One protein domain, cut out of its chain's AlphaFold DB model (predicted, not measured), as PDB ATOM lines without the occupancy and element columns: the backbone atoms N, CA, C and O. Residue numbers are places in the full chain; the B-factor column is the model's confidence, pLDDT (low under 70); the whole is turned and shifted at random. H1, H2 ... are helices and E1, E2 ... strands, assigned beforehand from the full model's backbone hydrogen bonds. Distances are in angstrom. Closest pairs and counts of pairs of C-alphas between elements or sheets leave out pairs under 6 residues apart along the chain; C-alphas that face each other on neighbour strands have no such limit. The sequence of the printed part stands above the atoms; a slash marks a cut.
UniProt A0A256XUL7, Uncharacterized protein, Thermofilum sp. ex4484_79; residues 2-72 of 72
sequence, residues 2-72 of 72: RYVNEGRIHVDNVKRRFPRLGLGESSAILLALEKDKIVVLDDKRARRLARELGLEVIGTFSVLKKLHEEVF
ATOM      1  N   ARG A   2     151.712 116.187 154.590       93.75
ATOM      2  CA  ARG A   2     151.296 117.608 154.514       93.75
ATOM      3  C   ARG A   2     150.131 117.977 155.449       93.75
ATOM      4  O   ARG A   2     150.306 118.819 156.312       93.75
ATOM      5  N   TYR A   3     148.992 117.293 155.345       94.19
ATOM      6  CA  TYR A   3     147.805 117.603 156.159       94.19
ATOM      7  C   TYR A   3     147.940 117.260 157.649       94.19
ATOM      8  O   TYR A   3     147.228 117.830 158.468       94.19
ATOM      9  N   VAL A   4     148.854 116.350 158.001       95.12
ATOM     10  CA  VAL A   4     149.206 116.073 159.401       95.12
ATOM     11  C   VAL A   4     150.053 117.222 159.945       95.12
ATOM     12  O   VAL A   4     149.751 117.765 161.001       95.12
ATOM     13  N   ASN A   5     151.057 117.660 159.180       95.94
ATOM     14  CA  ASN A   5     151.929 118.778 159.545       95.94
ATOM     15  C   ASN A   5     151.164 120.112 159.623       95.94
ATOM     16  O   ASN A   5     151.480 120.950 160.455       95.94
ATOM     17  N   GLU A   6     150.144 120.295 158.781       97.06
ATOM     18  CA  GLU A   6     149.223 121.440 158.823       97.06
ATOM     19  C   GLU A   6     148.189 121.343 159.967       97.06
ATOM     20  O   GLU A   6     147.340 122.221 160.095       97.06
ATOM     21  N   GLY A   7     148.200 120.273 160.773       94.25
ATOM     22  CA  GLY A   7     147.269 120.077 161.892       94.25
ATOM     23  C   GLY A   7     145.827 119.745 161.486       94.25
ATOM     24  O   GLY A   7     144.944 119.704 162.338       94.25
ATOM     25  N   ARG A   8     145.567 119.489 160.196       95.56
ATOM     26  CA  ARG A   8     144.229 119.153 159.671       95.56
ATOM     27  C   ARG A   8     143.870 117.683 159.890       95.56
ATOM     28  O   ARG A   8     142.694 117.346 159.953       95.56
ATOM     29  N   ILE A   9     144.877 116.814 159.994       95.81
ATOM     30  CA  ILE A   9     144.730 115.400 160.355       95.81
ATOM     31  C   ILE A   9     145.508 115.158 161.643       95.81
ATOM     32  O   ILE A   9     146.720 115.361 161.686       95.81
ATOM     33  N   HIS A  10     144.816 114.673 162.668       93.81
ATOM     34  CA  HIS A  10     145.447 114.180 163.883       93.81
ATOM     35  C   HIS A  10     145.609 112.659 163.806       93.81
ATOM     36  O   HIS A  10     144.701 111.963 163.350       93.81
ATOM     37  N   VAL A  11     146.767 112.150 164.225       93.12
ATOM     38  CA  VAL A  11     147.075 110.717 164.224       93.12
ATOM     39  C   VAL A  11     147.320 110.278 165.657       93.12
ATOM     40  O   VAL A  11     148.264 110.737 166.292       93.12
ATOM     41  N   ASP A  12     146.483 109.363 166.132       92.19
ATOM     42  CA  ASP A  12     146.592 108.752 167.452       92.19
ATOM     43  C   ASP A  12     147.009 107.279 167.331       92.19
ATOM     44  O   ASP A  12     146.665 106.582 166.372       92.19
ATOM     45  N   ASN A  13     147.744 106.792 168.331       88.06
ATOM     46  CA  ASN A  13     148.138 105.388 168.417       88.06
ATOM     47  C   ASN A  13     147.129 104.593 169.243       88.06
ATOM     48  O   ASN A  13     146.913 104.888 170.416       88.06
ATOM     49  N   VAL A  14     146.609 103.509 168.669       87.50
ATOM     50  CA  VAL A  14     145.693 102.596 169.356       87.50
ATOM     51  C   VAL A  14     146.421 101.297 169.698       87.50
ATOM     52  O   VAL A  14     147.035 100.663 168.842       87.50
ATOM     53  N   LYS A  15     146.367 100.887 170.970       83.00
ATOM     54  CA  LYS A  15     147.086  99.700 171.483       83.00
ATOM     55  C   LYS A  15     146.231  98.431 171.544       83.00
ATOM     56  O   LYS A  15     146.704  97.390 171.996       83.00
ATOM     57  N   ARG A  16     144.959  98.510 171.151       88.88
ATOM     58  CA  ARG A  16     143.978  97.420 171.250       88.88
ATOM     59  C   ARG A  16     143.349  97.143 169.888       88.88
ATOM     60  O   ARG A  16     143.375  97.988 169.001       88.88
ATOM     61  N   ARG A  17     142.788  95.944 169.725       92.00
ATOM     62  CA  ARG A  17     142.045  95.554 168.520       92.00
ATOM     63  C   ARG A  17     140.844  94.689 168.865       92.00
ATOM     64  O   ARG A  17     140.879  93.966 169.863       92.00
ATOM     65  N   PHE A  18     139.835  94.690 168.003       92.88
ATOM     66  CA  PHE A  18     138.748  93.722 168.096       92.88
ATOM     67  C   PHE A  18     139.179  92.403 167.437       92.88
ATOM     68  O   PHE A  18     139.692  92.430 166.320       92.88
ATOM     69  N   PRO A  19     138.956  91.231 168.062       88.94
ATOM     70  CA  PRO A  19     139.445  89.946 167.542       88.94
ATOM     71  C   PRO A  19     138.970  89.573 166.129       88.94
ATOM     72  O   PRO A  19     139.587  88.734 165.482       88.94
ATOM     73  N   ARG A  20     137.859  90.155 165.660       90.12
ATOM     74  CA  ARG A  20     137.209  89.820 164.381       90.12
ATOM     75  C   ARG A  20     137.282  90.938 163.337       90.12
ATOM     76  O   ARG A  20     136.627  90.820 162.306       90.12
ATOM     77  N   LEU A  21     138.042  92.001 163.603       94.75
ATOM     78  CA  LEU A  21     138.244  93.114 162.678       94.75
ATOM     79  C   LEU A  21     139.734  93.317 162.393       94.75
ATOM     80  O   LEU A  21     140.596  92.980 163.206       94.75
ATOM     81  N   GLY A  22     140.029  93.893 161.227       93.94
ATOM     82  CA  GLY A  22     141.378  94.343 160.889       93.94
ATOM     83  C   GLY A  22     141.860  95.457 161.823       93.94
ATOM     84  O   GLY A  22     141.068  96.075 162.541       93.94
ATOM     85  N   LEU A  23     143.171  95.722 161.810       93.25
ATOM     86  CA  LEU A  23     143.768  96.768 162.648       93.25
ATOM     87  C   LEU A  23     143.219  98.159 162.300       93.25
ATOM     88  O   LEU A  23     142.913  98.909 163.214       93.25
ATOM     89  N   GLY A  24     143.039  98.476 161.012       92.44
ATOM     90  CA  GLY A  24     142.481  99.763 160.571       92.44
ATOM     91  C   GLY A  24     141.086 100.021 161.143       92.44
ATOM     92  O   GLY A  24     140.904 100.962 161.910       92.44
ATOM     93  N   GLU A  25     140.143  99.116 160.861       95.81
ATOM     94  CA  GLU A  25     138.766  99.184 161.377       95.81
ATOM     95  C   GLU A  25     138.721  99.226 162.907       95.81
ATOM     96  O   GLU A  25     137.995 100.020 163.501       95.81
ATOM     97  N   SER A  26     139.527  98.384 163.564       96.69
ATOM     98  CA  SER A  26     139.566  98.351 165.024       96.69
ATOM     99  C   SER A  26     140.046  99.672 165.611       96.69
ATOM    100  O   SER A  26     139.434 100.174 166.552       96.69
ATOM    101  N   SER A  27     141.125 100.228 165.061       96.38
ATOM    102  CA  SER A  27     141.694 101.491 165.521       96.38
ATOM    103  C   SER A  27     140.737 102.655 165.289       96.38
ATOM    104  O   SER A  27     140.586 103.482 166.180       96.38
ATOM    105  N   ALA A  28     140.043 102.698 164.147       96.56
ATOM    106  CA  ALA A  28     139.059 103.738 163.857       96.56
ATOM    107  C   ALA A  28     137.893 103.727 164.861       96.56
ATOM    108  O   ALA A  28     137.538 104.773 165.400       96.56
ATOM    109  N   ILE A  29     137.340 102.546 165.164       97.50
ATOM    110  CA  ILE A  29     136.253 102.394 166.145       97.50
ATOM    111  C   ILE A  29     136.722 102.770 167.554       97.50
ATOM    112  O   ILE A  29     136.037 103.515 168.249       97.50
ATOM    113  N   LEU A  30     137.881 102.265 167.985       97.19
ATOM    114  CA  LEU A  30     138.410 102.551 169.322       97.19
ATOM    115  C   LEU A  30     138.699 104.040 169.501       97.19
ATOM    116  O   LEU A  30     138.321 104.609 170.520       97.19
ATOM    117  N   LEU A  31     139.296 104.682 168.498       96.69
ATOM    118  CA  LEU A  31     139.585 106.106 168.563       96.69
ATOM    119  C   LEU A  31     138.303 106.949 168.590       96.69
ATOM    120  O   LEU A  31     138.224 107.923 169.333       96.69
ATOM    121  N   ALA A  32     137.286 106.560 167.819       97.25
ATOM    122  CA  ALA A  32     135.986 107.219 167.832       97.25
ATOM    123  C   ALA A  32     135.300 107.129 169.206       97.25
ATOM    124  O   ALA A  32     134.763 108.129 169.677       97.25
ATOM    125  N   LEU A  33     135.382 105.972 169.877       96.62
ATOM    126  CA  LEU A  33     134.887 105.801 171.249       96.62
ATOM    127  C   LEU A  33     135.667 106.656 172.251       96.62
ATOM    128  O   LEU A  33     135.070 107.337 173.076       96.62
ATOM    129  N   GLU A  34     136.999 106.632 172.186       95.62
ATOM    130  CA  GLU A  34     137.861 107.363 173.125       95.62
ATOM    131  C   GLU A  34     137.722 108.885 173.005       95.62
ATOM    132  O   GLU A  34     137.918 109.605 173.984       95.62
ATOM    133  N   LYS A  35     137.413 109.387 171.806       95.31
ATOM    134  CA  LYS A  35     137.360 110.825 171.501       95.31
ATOM    135  C   LYS A  35     135.941 111.373 171.359       95.31
ATOM    136  O   LYS A  35     135.811 112.558 171.044       95.31
ATOM    137  N   ASP A  36     134.926 110.530 171.545       96.06
ATOM    138  CA  ASP A  36     133.511 110.851 171.328       96.06
ATOM    139  C   ASP A  36     133.270 111.477 169.938       96.06
ATOM    140  O   ASP A  36     132.926 112.654 169.783       96.06
ATOM    141  N   LYS A  37     133.587 110.709 168.886       97.06
ATOM    142  CA  LYS A  37     133.505 111.139 167.479       97.06
ATOM    143  C   LYS A  37     132.686 110.177 166.624       97.06
ATOM    144  O   LYS A  37     132.604 108.983 166.891       97.06
ATOM    145  N   ILE A  38     132.161 110.710 165.523       97.62
ATOM    146  CA  ILE A  38     131.596 109.927 164.418       97.62
ATOM    147  C   ILE A  38     132.712 109.093 163.775       97.62
ATOM    148  O   ILE A  38     133.834 109.580 163.607       97.62
ATOM    149  N   VAL A  39     132.401 107.863 163.363       97.69
ATOM    150  CA  VAL A  39     133.341 106.991 162.648       97.69
ATOM    151  C   VAL A  39     132.921 106.775 161.192       97.69
ATOM    152  O   VAL A  39     131.743 106.570 160.885       97.69
ATOM    153  N   VAL A  40     133.896 106.797 160.280       97.50
ATOM    154  CA  VAL A  40     133.708 106.451 158.863       97.50
ATOM    155  C   VAL A  40     134.281 105.058 158.620       97.50
ATOM    156  O   VAL A  40     135.454 104.838 158.905       97.50
ATOM    157  N   LEU A  41     133.467 104.124 158.116       97.12
ATOM    158  CA  LEU A  41     133.866 102.720 157.910       97.12
ATOM    159  C   LEU A  41     133.304 102.159 156.593       97.12
ATOM    160  O   LEU A  41     132.107 102.302 156.288       97.12
ATOM    161  N   ASP A  42     134.135 101.452 155.832       94.75
ATOM    162  CA  ASP A  42     133.769 100.825 154.555       94.75
ATOM    163  C   ASP A  42     133.269  99.378 154.725       94.75
ATOM    164  O   ASP A  42     132.370  98.943 153.992       94.75
ATOM    165  N   ASP A  43     133.729  98.667 155.754       95.75
ATOM    166  CA  ASP A  43     133.338  97.285 156.021       95.75
ATOM    167  C   ASP A  43     131.963  97.152 156.707       95.75
ATOM    168  O   ASP A  43     131.602  97.853 157.660       95.75
ATOM    169  N   LYS A  44     131.157  96.187 156.243       95.75
ATOM    170  CA  LYS A  44     129.803  95.949 156.771       95.75
ATOM    171  C   LYS A  44     129.822  95.436 158.214       95.75
ATOM    172  O   LYS A  44     128.931  95.799 158.985       95.75
ATOM    173  N   ARG A  45     130.783  94.578 158.580       96.38
ATOM    174  CA  ARG A  45     130.882  94.010 159.935       96.38
ATOM    175  C   ARG A  45     131.390  95.064 160.917       96.38
ATOM    176  O   ARG A  45     130.822  95.170 161.999       96.38
ATOM    177  N   ALA A  46     132.365  95.878 160.519       97.62
ATOM    178  CA  ALA A  46     132.859  97.005 161.303       97.62
ATOM    179  C   ALA A  46     131.748  98.025 161.584       97.62
ATOM    180  O   ALA A  46     131.497  98.350 162.743       97.62
ATOM    181  N   ARG A  47     130.987  98.438 160.556       97.88
ATOM    182  CA  ARG A  47     129.819  99.322 160.739       97.88
ATOM    183  C   ARG A  47     128.785  98.754 161.702       97.88
ATOM    184  O   ARG A  47     128.176  99.505 162.457       97.88
ATOM    185  N   ARG A  48     128.529  97.445 161.637       97.94
ATOM    186  CA  ARG A  48     127.588  96.787 162.547       97.94
ATOM    187  C   ARG A  48     128.089  96.866 163.990       97.94
ATOM    188  O   ARG A  48     127.338  97.331 164.838       97.94
ATOM    189  N   LEU A  49     129.342  96.481 164.236       97.75
ATOM    190  CA  LEU A  49     129.937  96.540 165.572       97.75
ATOM    191  C   LEU A  49     129.948  97.971 166.125       97.75
ATOM    192  O   LEU A  49     129.555  98.185 167.262       97.75
ATOM    193  N   ALA A  50     130.354  98.956 165.323       97.94
ATOM    194  CA  ALA A  50     130.393 100.353 165.745       97.94
ATOM    195  C   ALA A  50     129.015 100.864 166.205       97.94
ATOM    196  O   ALA A  50     128.918 101.503 167.249       97.94
ATOM    197  N   ARG A  51     127.941 100.511 165.482       98.06
ATOM    198  CA  ARG A  51     126.564 100.837 165.895       98.06
ATOM    199  C   ARG A  51     126.137 100.100 167.162       98.06
ATOM    200  O   ARG A  51     125.493 100.701 168.010       98.06
ATOM    201  N   GLU A  52     126.491  98.820 167.302       98.19
ATOM    202  CA  GLU A  52     126.229  98.044 168.528       98.19
ATOM    203  C   GLU A  52     126.941  98.652 169.752       98.19
ATOM    204  O   GLU A  52     126.437  98.551 170.866       98.19
ATOM    205  N   LEU A  53     128.074  99.330 169.540       97.44
ATOM    206  CA  LEU A  53     128.820 100.075 170.561       97.44
ATOM    207  C   LEU A  53     128.313 101.515 170.773       97.44
ATOM    208  O   LEU A  53     128.906 102.250 171.556       97.44
ATOM    209  N   GLY A  54     127.235 101.927 170.098       97.94
ATOM    210  CA  GLY A  54     126.608 103.240 170.275       97.94
ATOM    211  C   GLY A  54     127.238 104.388 169.482       97.94
ATOM    212  O   GLY A  54     126.845 105.533 169.683       97.94
ATOM    213  N   LEU A  55     128.178 104.116 168.572       98.31
ATOM    214  CA  LEU A  55     128.762 105.158 167.726       98.31
ATOM    215  C   LEU A  55     127.815 105.585 166.601       98.31
ATOM    216  O   LEU A  55     127.122 104.763 165.989       98.31
ATOM    217  N   GLU A  56     127.893 106.863 166.235       98.12
ATOM    218  CA  GLU A  56     127.392 107.339 164.951       98.12
ATOM    219  C   GLU A  56     128.326 106.875 163.820       98.12
ATOM    220  O   GLU A  56     129.550 107.026 163.891       98.12
ATOM    221  N   VAL A  57     127.750 106.283 162.768       98.00
ATOM    222  CA  VAL A  57     128.507 105.613 161.700       98.00
ATOM    223  C   VAL A  57     128.126 106.148 160.329       98.00
ATOM    224  O   VAL A  57     126.991 105.961 159.878       98.00
ATOM    225  N   ILE A  58     129.118 106.669 159.609       97.19
ATOM    226  CA  ILE A  58     129.014 107.033 158.195       97.19
ATOM    227  C   ILE A  58     129.660 105.930 157.348       97.19
ATOM    228  O   ILE A  58     130.779 105.488 157.599       97.19
ATOM    229  N   GLY A  59     128.948 105.458 156.325       95.38
ATOM    230  CA  GLY A  59     129.534 104.567 155.324       95.38
ATOM    231  C   GLY A  59     130.272 105.358 154.249       95.38
ATOM    232  O   GLY A  59     129.799 106.411 153.827       95.38
ATOM    233  N   THR A  60     131.379 104.829 153.731       93.56
ATOM    234  CA  THR A  60     132.175 105.499 152.682       93.56
ATOM    235  C   THR A  60     131.356 105.810 151.425       93.56
ATOM    236  O   THR A  60     131.530 106.859 150.812       93.56
ATOM    237  N   PHE A  61     130.386 104.956 151.079       94.56
ATOM    238  CA  PHE A  61     129.460 105.222 149.973       94.56
ATOM    239  C   PHE A  61     128.636 106.504 150.177       94.56
ATOM    240  O   PHE A  61     128.400 107.226 149.218       94.56
ATOM    241  N   SER A  62     128.239 106.832 151.411       93.19
ATOM    242  CA  SER A  62     127.515 108.076 151.710       93.19
ATOM    243  C   SER A  62     128.380 109.312 151.461       93.19
ATOM    244  O   SER A  62     127.866 110.322 150.992       93.19
ATOM    245  N   VAL A  63     129.690 109.217 151.719       93.50
ATOM    246  CA  VAL A  63     130.651 110.283 151.395       93.50
ATOM    247  C   VAL A  63     130.735 110.472 149.882       93.50
ATOM    248  O   VAL A  63     130.592 111.589 149.399       93.50
ATOM    249  N   LEU A  64     130.893 109.381 149.125       94.94
ATOM    250  CA  LEU A  64     130.959 109.436 147.660       94.94
ATOM    251  C   LEU A  64     129.664 109.955 147.033       94.94
ATOM    252  O   LEU A  64     129.715 110.775 146.124       94.94
ATOM    253  N   LYS A  65     128.509 109.506 147.534       95.81
ATOM    254  CA  LYS A  65     127.200 109.975 147.077       95.81
ATOM    255  C   LYS A  65     127.059 111.483 147.281       95.81
ATOM    256  O   LYS A  65     126.669 112.173 146.350       95.81
ATOM    257  N   LYS A  66     127.426 111.989 148.462       94.31
ATOM    258  CA  LYS A  66     127.355 113.423 148.756       94.31
ATOM    259  C   LYS A  66     128.274 114.236 147.844       94.31
ATOM    260  O   LYS A  66     127.848 115.241 147.298       94.31
ATOM    261  N   LEU A  67     129.498 113.758 147.613       94.38
ATOM    262  CA  LEU A  67     130.414 114.393 146.662       94.38
ATOM    263  C   LEU A  67     129.864 114.383 145.232       94.38
ATOM    264  O   LEU A  67     130.033 115.355 144.512       94.38
ATOM    265  N   HIS A  68     129.199 113.305 144.817       94.75
ATOM    266  CA  HIS A  68     128.564 113.243 143.505       94.75
ATOM    267  C   HIS A  68     127.403 114.244 143.383       94.75
ATOM    268  O   HIS A  68     127.299 114.915 142.367       94.75
ATOM    269  N   GLU A  69     126.550 114.363 144.402       94.62
ATOM    270  CA  GLU A  69     125.417 115.309 144.429       94.62
ATOM    271  C   GLU A  69     125.843 116.783 144.554       94.62
ATOM    272  O   GLU A  69     125.072 117.669 144.217       94.62
ATOM    273  N   GLU A  70     127.041 117.075 145.066       86.06
ATOM    274  CA  GLU A  70     127.566 118.450 145.137       86.06
ATOM    275  C   GLU A  70     128.273 118.887 143.842       86.06
ATOM    276  O   GLU A  70     128.476 120.080 143.618       86.06
ATOM    277  N   VAL A  71     128.676 117.931 143.002       73.50
ATOM    278  CA  VAL A  71     129.413 118.180 141.752       73.50
ATOM    279  C   VAL A  71     128.487 118.246 140.531       73.50
ATOM    280  O   VAL A  71     128.863 118.861 139.531       73.50
ATOM    281  N   PHE A  72     127.295 117.649 140.605       53.19
ATOM    282  CA  PHE A  72     126.295 117.588 139.532       53.19
ATOM    283  C   PHE A  72     124.940 118.098 140.015       53.19
ATOM    284  O   PHE A  72     124.256 118.766 139.207       53.19
TER     285      PHE A  72
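AT A GLANCE: This is residues 2 to 72 of the 72 residues of an uncharacterized protein of Thermofilum sp. ex4484_79 (UniProt A0A256XUL7). What shape is this? H3 packs on a tiny parallel sheet, E1 and E2, and H2 on E1, making a small body; residues 2 to 10, with H1, and 64 to 72, mostly H4, stick out. What builds it? The 71 printed residues, mostly helix, run H1, H2, E1, H3, E2, H4, only just loose, close to compact: radius of gyration of the C-alphas 13.6 A, spans 41 by 32 by 20 A.

IN THESE COORDINATES: Where does each begin? H1 is residues 2 to 5, from C-alpha 2 at (151.296, 117.608, 154.514); H2 is 23 to 35, 17.8 A long; E1 is 39 to 41. And then? H3 is 44 to 52, 12.5 A; E2 is 57 to 59; H4 is 60 to 71, 17.0 A, to C-alpha 71 at (129.413, 118.180, 141.752).

HOW THE PARTS SIT: What joins the strands? E1 and E2 are parallel, N 41 and O 58 being 3.1 A apart; E1, H3, E2 form a strand-helix-strand unit, parallel strands joined through a helix, its crossover right-handed. How do helices stand? H2 and H3 only just touch, with 3 pairs of C-alphas within 8 A, closest Ile 29 and Ala 50, 6.2 A; H1 and H4 touch no helix. In H2, H3 and H4 every O i to N i+4 pair is within hydrogen-bond range.

THE WHOLE: Any cut? The printed part has no cut; the link H1 to H2, residues 6 to 22, is long. Where is confidence low? Residue 72 alone is under 70.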